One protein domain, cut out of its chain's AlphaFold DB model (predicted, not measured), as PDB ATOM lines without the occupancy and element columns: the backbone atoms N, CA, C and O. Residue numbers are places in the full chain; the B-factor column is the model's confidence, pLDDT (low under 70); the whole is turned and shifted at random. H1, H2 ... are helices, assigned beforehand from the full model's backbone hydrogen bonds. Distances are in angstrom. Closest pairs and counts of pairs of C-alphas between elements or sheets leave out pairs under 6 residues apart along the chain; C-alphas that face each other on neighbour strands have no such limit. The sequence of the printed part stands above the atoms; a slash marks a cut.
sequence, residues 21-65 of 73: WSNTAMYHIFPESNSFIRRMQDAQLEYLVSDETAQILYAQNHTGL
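This is residues 21 to 65 of the 73 residues of an uncharacterized protein of Rhodospirillaceae bacterium (UniProt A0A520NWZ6). A long helix, H2, makes the base of a flat, open L: H3 turns off at a corner from its last residues to make the other arm, and the short H1 lies over the middle of H2, on the same side as H3 but apart from it. The link from H1 to H2 swings out at the other end of the base, where residues 31 to 36 stand free. The printed part has 45 residues, with three named helices in the order H1, H2, H3 and no named strand; the class is all helix. The whole is loose, with a radius of gyration of the C-alphas of 11.8 A, and its C-alphas span 32 by 20 by 9 A along the three main axes.

The longest helix, H2, holds residues 35 to 50, 16 residues, and measures 22.5 A from first to last C-alpha. It begins with C-alpha 35 at (-46.875, -16.723, -41.865) and ends with C-alpha 50 at (-37.204, 3.209, -38.197). H3, residues 52 to 62, measures 14.8 A and ends with C-alpha 62 at (-43.265, 2.433, -21.841). H1, residues 21 to 27, measures 10.2 A and begins with C-alpha 21 at (-51.067, -6.715, -24.710).

H1 and H2 touch, H2 with residues 41 to 45 alone. Their closest C-alphas are those of Met 26 and Gln 41, 5.3 A apart. Their lines are about perpendicular, at 87 degrees, and their centres are 11.2 A apart. H2 and H3 touch only at the corner by their link, H2 with residues 47 to 49 alone. Here the closest C-alphas are those of Leu 48 and Ala 54, 5.3 A apart. The lines of H2 and H3 are also about perpendicular, at 79 degrees, with the centres 16.0 A apart. H1 and H3 are apart. In H1, H2 and H3 every pair of O of residue i and N of residue i+4 is within hydrogen-bond range.

The outline is flat, and the two C-alphas farthest apart, those of Ser 35 and Leu 65, are 33.6 A from each other. The first and last printed C-alphas, those of Trp 21 and Leu 65, are 15.7 A apart. The printed part has no cut. H2 to H3 is a tight link of 1 residue, H1 to H2 is a short link of 7 residues, and there is no long link. Of residues 31 to 36, which stand free, 35 and 36 belong to H2. The mean pLDDT of the printed part is 96.3, and no printed residue is under 70.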
ATOM      1  N   TRP A  21     -50.541  -5.728 -23.771       98.00
ATOM      2  CA  TRP A  21     -51.067  -6.715 -24.710       98.00
ATOM      3  C   TRP A  21     -50.449  -6.567 -26.108       98.00
ATOM      4  O   TRP A  21     -50.034  -7.565 -26.699       98.00
ATOM      5  N   SER A  22     -50.313  -5.334 -26.614       96.75
ATOM      6  CA  SER A  22     -49.630  -5.074 -27.887       96.75
ATOM      7  C   SER A  22     -48.176  -5.551 -27.867       96.75
ATOM      8  O   SER A  22     -47.739  -6.182 -28.826       96.75
ATOM      9  N   ASN A  23     -47.442  -5.336 -26.773       97.62
ATOM     10  CA  ASN A  23     -46.063  -5.813 -26.645       97.62
ATOM     11  C   ASN A  23     -45.981  -7.341 -26.594       97.62
ATOM     12  O   ASN A  23     -45.105  -7.931 -27.225       97.62
ATOM     13  N   THR A  24     -46.904  -8.004 -25.886       97.12
ATOM     14  CA  THR A  24     -46.972  -9.469 -25.900       97.12
ATOM     15  C   THR A  24     -47.176  -9.974 -27.328       97.12
ATOM     16  O   THR A  24     -46.415 -10.831 -27.774       97.12
ATOM     17  N   ALA A  25     -48.135  -9.396 -28.058       95.31
ATOM     18  CA  ALA A  25     -48.422  -9.758 -29.442       95.31
ATOM     19  C   ALA A  25     -47.255  -9.471 -30.402       95.31
ATOM     20  O   ALA A  25     -47.053 -10.230 -31.344       95.31
ATOM     21  N   MET A  26     -46.486  -8.405 -30.174       96.06
ATOM     22  CA  MET A  26     -45.382  -7.996 -31.048       96.06
ATOM     23  C   MET A  26     -44.102  -8.808 -30.820       96.06
ATOM     24  O   MET A  26     -43.406  -9.127 -31.780       96.06
ATOM     25  N   TYR A  27     -43.788  -9.159 -29.570       96.31
ATOM     26  CA  TYR A  27     -42.503  -9.779 -29.223       96.31
ATOM     27  C   TYR A  27     -42.536 -11.302 -29.111       96.31
ATOM     28  O   TYR A  27     -41.491 -11.941 -29.235       96.31
ATOM     29  N   HIS A  28     -43.699 -11.902 -28.856       96.31
ATOM     30  CA  HIS A  28     -43.790 -13.344 -28.642       96.31
ATOM     31  C   HIS A  28     -44.162 -14.081 -29.926       96.31
ATOM     32  O   HIS A  28     -44.996 -13.639 -30.717       96.31
ATOM     33  N   ILE A  29     -43.564 -15.255 -30.103       93.62
ATOM     34  CA  ILE A  29     -43.950 -16.205 -31.144       93.62
ATOM     35  C   ILE A  29     -44.907 -17.207 -30.502       93.62
ATOM     36  O   ILE A  29     -44.508 -17.968 -29.621       93.62
ATOM     37  N   PHE A  30     -46.162 -17.200 -30.941       93.88
ATOM     38  CA  PHE A  30     -47.173 -18.145 -30.478       93.88
ATOM     39  C   PHE A  30     -47.165 -19.409 -31.348       93.88
ATOM     40  O   PHE A  30     -46.933 -19.301 -32.557       93.88
ATOM     41  N   PRO A  31     -47.432 -20.597 -30.779       94.38
ATOM     42  CA  PRO A  31     -47.505 -21.846 -31.542       94.38
ATOM     43  C   PRO A  31     -48.513 -21.806 -32.700       94.38
ATOM     44  O   PRO A  31     -48.314 -22.464 -33.719       94.38
ATOM     45  N   GLU A  32     -49.577 -21.017 -32.561       93.75
ATOM     46  CA  GLU A  32     -50.663 -20.886 -33.534       93.75
ATOM     47  C   GLU A  32     -50.395 -19.809 -34.605       93.75
ATOM     48  O   GLU A  32     -51.205 -19.628 -35.520       93.75
ATOM     49  N   SER A  33     -49.280 -19.073 -34.516       92.75
ATOM     50  CA  SER A  33     -48.961 -17.996 -35.456       92.75
ATOM     51  C   SER A  33     -48.708 -18.532 -36.865       92.75
ATOM     52  O   SER A  33     -47.806 -19.334 -37.104       92.75
ATOM     53  N   ASN A  34     -49.462 -18.019 -37.837       94.44
ATOM     54  CA  ASN A  34     -49.231 -18.294 -39.253       94.44
ATOM     55  C   ASN A  34     -48.213 -17.310 -39.873       94.44
ATOM     56  O   ASN A  34     -47.769 -16.343 -39.248       94.44
ATOM     57  N   SER A  35     -47.854 -17.543 -41.138       96.19
ATOM     58  CA  SER A  35     -46.875 -16.723 -41.865       96.19
ATOM     59  C   SER A  35     -47.283 -15.254 -42.016       96.19
ATOM     60  O   SER A  35     -46.414 -14.384 -42.052       96.19
ATOM     61  N   PHE A  36     -48.583 -14.959 -42.083       95.69
ATOM     62  CA  PHE A  36     -49.085 -13.589 -42.145       95.69
ATOM     63  C   PHE A  36     -48.859 -12.857 -40.820       95.69
ATOM     64  O   PHE A  36     -48.295 -11.765 -40.824       95.69
ATOM     65  N   ILE A  37     -49.223 -13.475 -39.690       95.56
ATOM     66  CA  ILE A  37     -49.019 -12.882 -38.360       95.56
ATOM     67  C   ILE A  37     -47.541 -12.569 -38.135       95.56
ATOM     68  O   ILE A  37     -47.213 -11.468 -37.697       95.56
ATOM     69  N   ARG A  38     -46.644 -13.482 -38.521       95.81
ATOM     70  CA  ARG A  38     -45.203 -13.247 -38.397       95.81
ATOM     71  C   ARG A  38     -44.729 -12.044 -39.219       95.81
ATOM     72  O   ARG A  38     -43.995 -11.212 -38.702       95.81
ATOM     73  N   ARG A  39     -45.200 -11.903 -40.463       97.00
ATOM     74  CA  ARG A  39     -44.872 -10.736 -41.302       97.00
ATOM     75  C   ARG A  39     -45.396  -9.427 -40.717       97.00
ATOM     76  O   ARG A  39     -44.722  -8.413 -40.835       97.00
ATOM     77  N   MET A  40     -46.570  -9.441 -40.083       97.19
ATOM     78  CA  MET A  40     -47.106  -8.255 -39.411       97.19
ATOM     79  C   MET A  40     -46.287  -7.871 -38.174       97.19
ATOM     80  O   MET A  40     -46.050  -6.684 -37.970       97.19
ATOM     81  N   GLN A  41     -45.819  -8.847 -37.388       97.38
ATOM     82  CA  GLN A  41     -44.901  -8.599 -36.268       97.38
ATOM     83  C   GLN A  41     -43.602  -7.952 -36.757       97.38
ATOM     84  O   GLN A  41     -43.202  -6.915 -36.230       97.38
ATOM     85  N   ASP A  42     -42.985  -8.524 -37.796       97.44
ATOM     86  CA  ASP A  42     -41.739  -8.008 -38.365       97.44
ATOM     87  C   ASP A  42     -41.927  -6.573 -38.896       97.44
ATOM     88  O   ASP A  42     -41.148  -5.687 -38.552       97.44
ATOM     89  N   ALA A  43     -43.006  -6.308 -39.645       98.00
ATOM     90  CA  ALA A  43     -43.313  -4.972 -40.159       98.00
ATOM     91  C   ALA A  43     -43.569  -3.947 -39.039       98.00
ATOM     92  O   ALA A  43     -43.175  -2.787 -39.147       98.00
ATOM     93  N   GLN A  44     -44.217  -4.361 -37.946       97.69
ATOM     94  CA  GLN A  44     -44.473  -3.481 -36.808       97.69
ATOM     95  C   GLN A  44     -43.187  -3.150 -36.043       97.69
ATOM     96  O   GLN A  44     -42.994  -2.004 -35.635       97.69
ATOM     97  N   LEU A  45     -42.296  -4.133 -35.881       98.25
ATOM     98  CA  LEU A  45     -40.975  -3.925 -35.295       98.25
ATOM     99  C   LEU A  45     -40.116  -3.015 -36.170       98.25
ATOM    100  O   LEU A  45     -39.506  -2.085 -35.651       98.25
ATOM    101  N   GLU A  46     -40.100  -3.246 -37.482       98.44
ATOM    102  CA  GLU A  46     -39.376  -2.416 -38.443       98.44
ATOM    103  C   GLU A  46     -39.858  -0.964 -38.395       98.44
ATOM    104  O   GLU A  46     -39.041  -0.050 -38.267       98.44
ATOM    105  N   TYR A  47     -41.174  -0.743 -38.407       98.12
ATOM    106  CA  TYR A  47     -41.745   0.593 -38.257       98.12
ATOM    107  C   TYR A  47     -41.322   1.247 -36.933       98.12
ATOM    108  O   TYR A  47     -40.853   2.383 -36.929       98.12
ATOM    109  N   LEU A  48     -41.400   0.514 -35.816       98.19
ATOM    110  CA  LEU A  48     -40.997   1.030 -34.508       98.19
ATOM    111  C   LEU A  48     -39.522   1.454 -34.470       98.19
ATOM    112  O   LEU A  48     -39.198   2.471 -33.865       98.19
ATOM    113  N   VAL A  49     -38.609   0.696 -35.079       97.88
ATOM    114  CA  VAL A  49     -37.172   1.026 -35.018       97.88
ATOM    115  C   VAL A  49     -36.738   2.051 -36.065       97.88
ATOM    116  O   VAL A  49     -35.659   2.621 -35.924       97.88
ATOM    117  N   SER A  50     -37.553   2.307 -37.089       98.25
ATOM    118  CA  SER A  50     -37.204   3.209 -38.197       98.25
ATOM    119  C   SER A  50     -37.892   4.575 -38.146       98.25
ATOM    120  O   SER A  50     -37.392   5.508 -38.773       98.25
ATOM    121  N   ASP A  51     -38.989   4.723 -37.398       98.62
ATOM    122  CA  ASP A  51     -39.773   5.960 -37.329       98.62
ATOM    123  C   ASP A  51     -39.682   6.625 -35.943       98.62
ATOM    124  O   ASP A  51     -40.086   6.063 -34.924       98.62
ATOM    125  N   GLU A  52     -39.172   7.858 -35.895       98.44
ATOM    126  CA  GLU A  52     -38.993   8.612 -34.645       98.44
ATOM    127  C   GLU A  52     -40.326   8.892 -33.929       98.44
ATOM    128  O   GLU A  52     -40.403   8.843 -32.699       98.44
ATOM    129  N   THR A  53     -41.409   9.133 -34.676       98.44
ATOM    130  CA  THR A  53     -42.729   9.381 -34.076       98.44
ATOM    131  C   THR A  53     -43.241   8.119 -33.387       98.44
ATOM    132  O   THR A  53     -43.732   8.188 -32.253       98.44
ATOM    133  N   ALA A  54     -43.074   6.954 -34.016       98.06
ATOM    134  CA  ALA A  54     -43.392   5.664 -33.414       98.06
ATOM    135  C   ALA A  54     -42.567   5.411 -32.142       98.06
ATOM    136  O   ALA A  54     -43.126   4.980 -31.129       98.06
ATOM    137  N   GLN A  55     -41.270   5.740 -32.151       98.62
ATOM    138  CA  GLN A  55     -40.392   5.613 -30.981       98.62
ATOM    139  C   GLN A  55     -40.828   6.510 -29.824       98.62
ATOM    140  O   GLN A  55     -40.895   6.045 -28.686       98.62
ATOM    141  N   ILE A  56     -41.169   7.772 -30.097       97.94
ATOM    142  CA  ILE A  56     -41.649   8.717 -29.080       97.94
ATOM    143  C   ILE A  56     -42.943   8.203 -28.448       97.94
ATOM    144  O   ILE A  56     -43.058   8.152 -27.221       97.94
ATOM    145  N   LEU A  57     -43.909   7.783 -29.270       95.62
ATOM    146  CA  LEU A  57     -45.181   7.247 -28.785       95.62
ATOM    147  C   LEU A  57     -44.973   5.968 -27.966       95.62
ATOM    148  O   LEU A  57     -45.588   5.805 -26.907       95.62
ATOM    149  N   TYR A  58     -44.090   5.074 -28.413       97.56
ATOM    150  CA  TYR A  58     -43.736   3.872 -27.664       97.56
ATOM    151  C   TYR A  58     -43.101   4.229 -26.317       97.56
ATOM    152  O   TYR A  58     -43.544   3.727 -25.284       97.56
ATOM    153  N   ALA A  59     -42.128   5.143 -26.305       97.50
ATOM    154  CA  ALA A  59     -41.436   5.578 -25.097       97.50
ATOM    155  C   ALA A  59     -42.399   6.189 -24.072       97.50
ATOM    156  O   ALA A  59     -42.334   5.819 -22.905       97.50
ATOM    157  N   GLN A  60     -43.336   7.043 -24.495       94.94
ATOM    158  CA  GLN A  60     -44.361   7.621 -23.612       94.94
ATOM    159  C   GLN A  60     -45.233   6.555 -22.932       94.94
ATOM    160  O   GLN A  60     -45.588   6.691 -21.764       94.94
ATOM    161  N   ASN A  61     -45.586   5.489 -23.653       95.31
ATOM    162  CA  ASN A  61     -46.354   4.390 -23.067       95.31
ATOM    163  C   ASN A  61     -45.470   3.502 -22.174       95.31
ATOM    164  O   ASN A  61     -45.921   3.051 -21.124       95.31
ATOM    165  N   HIS A  62     -44.207   3.292 -22.557       96.00
ATOM    166  CA  HIS A  62     -43.265   2.433 -21.841       96.00
ATOM    167  C   HIS A  62     -42.747   3.042 -20.532       96.00
ATOM    168  O   HIS A  62     -42.484   2.312 -19.578       96.00
ATOM    169  N   THR A  63     -42.585   4.365 -20.462       95.38
ATOM    170  CA  THR A  63     -42.196   5.071 -19.227       95.38
ATOM    171  C   THR A  63     -43.384   5.365 -18.313       95.38
ATOM    172  O   THR A  63     -43.189   5.725 -17.152       95.38
ATOM    173  N   GLY A  64     -44.603   5.142 -18.805       90.81
ATOM    174  CA  GLY A  64     -45.844   5.306 -18.066       90.81
ATOM    175  C   GLY A  64     -46.577   6.597 -18.420       90.81
ATOM    176  O   GLY A  64     -45.999   7.677 -18.532       90.81
ATOM    177  N   LEU A  65     -47.898   6.477 -18.557       87.56
ATOM    178  CA  LEU A  65     -48.769   7.614 -18.832       87.56
ATOM    179  C   LEU A  65     -48.980   8.470 -17.569       87.56
ATOM    180  O   LEU A  65     -49.041   7.917 -16.466       87.56
TER     181      LEU A  65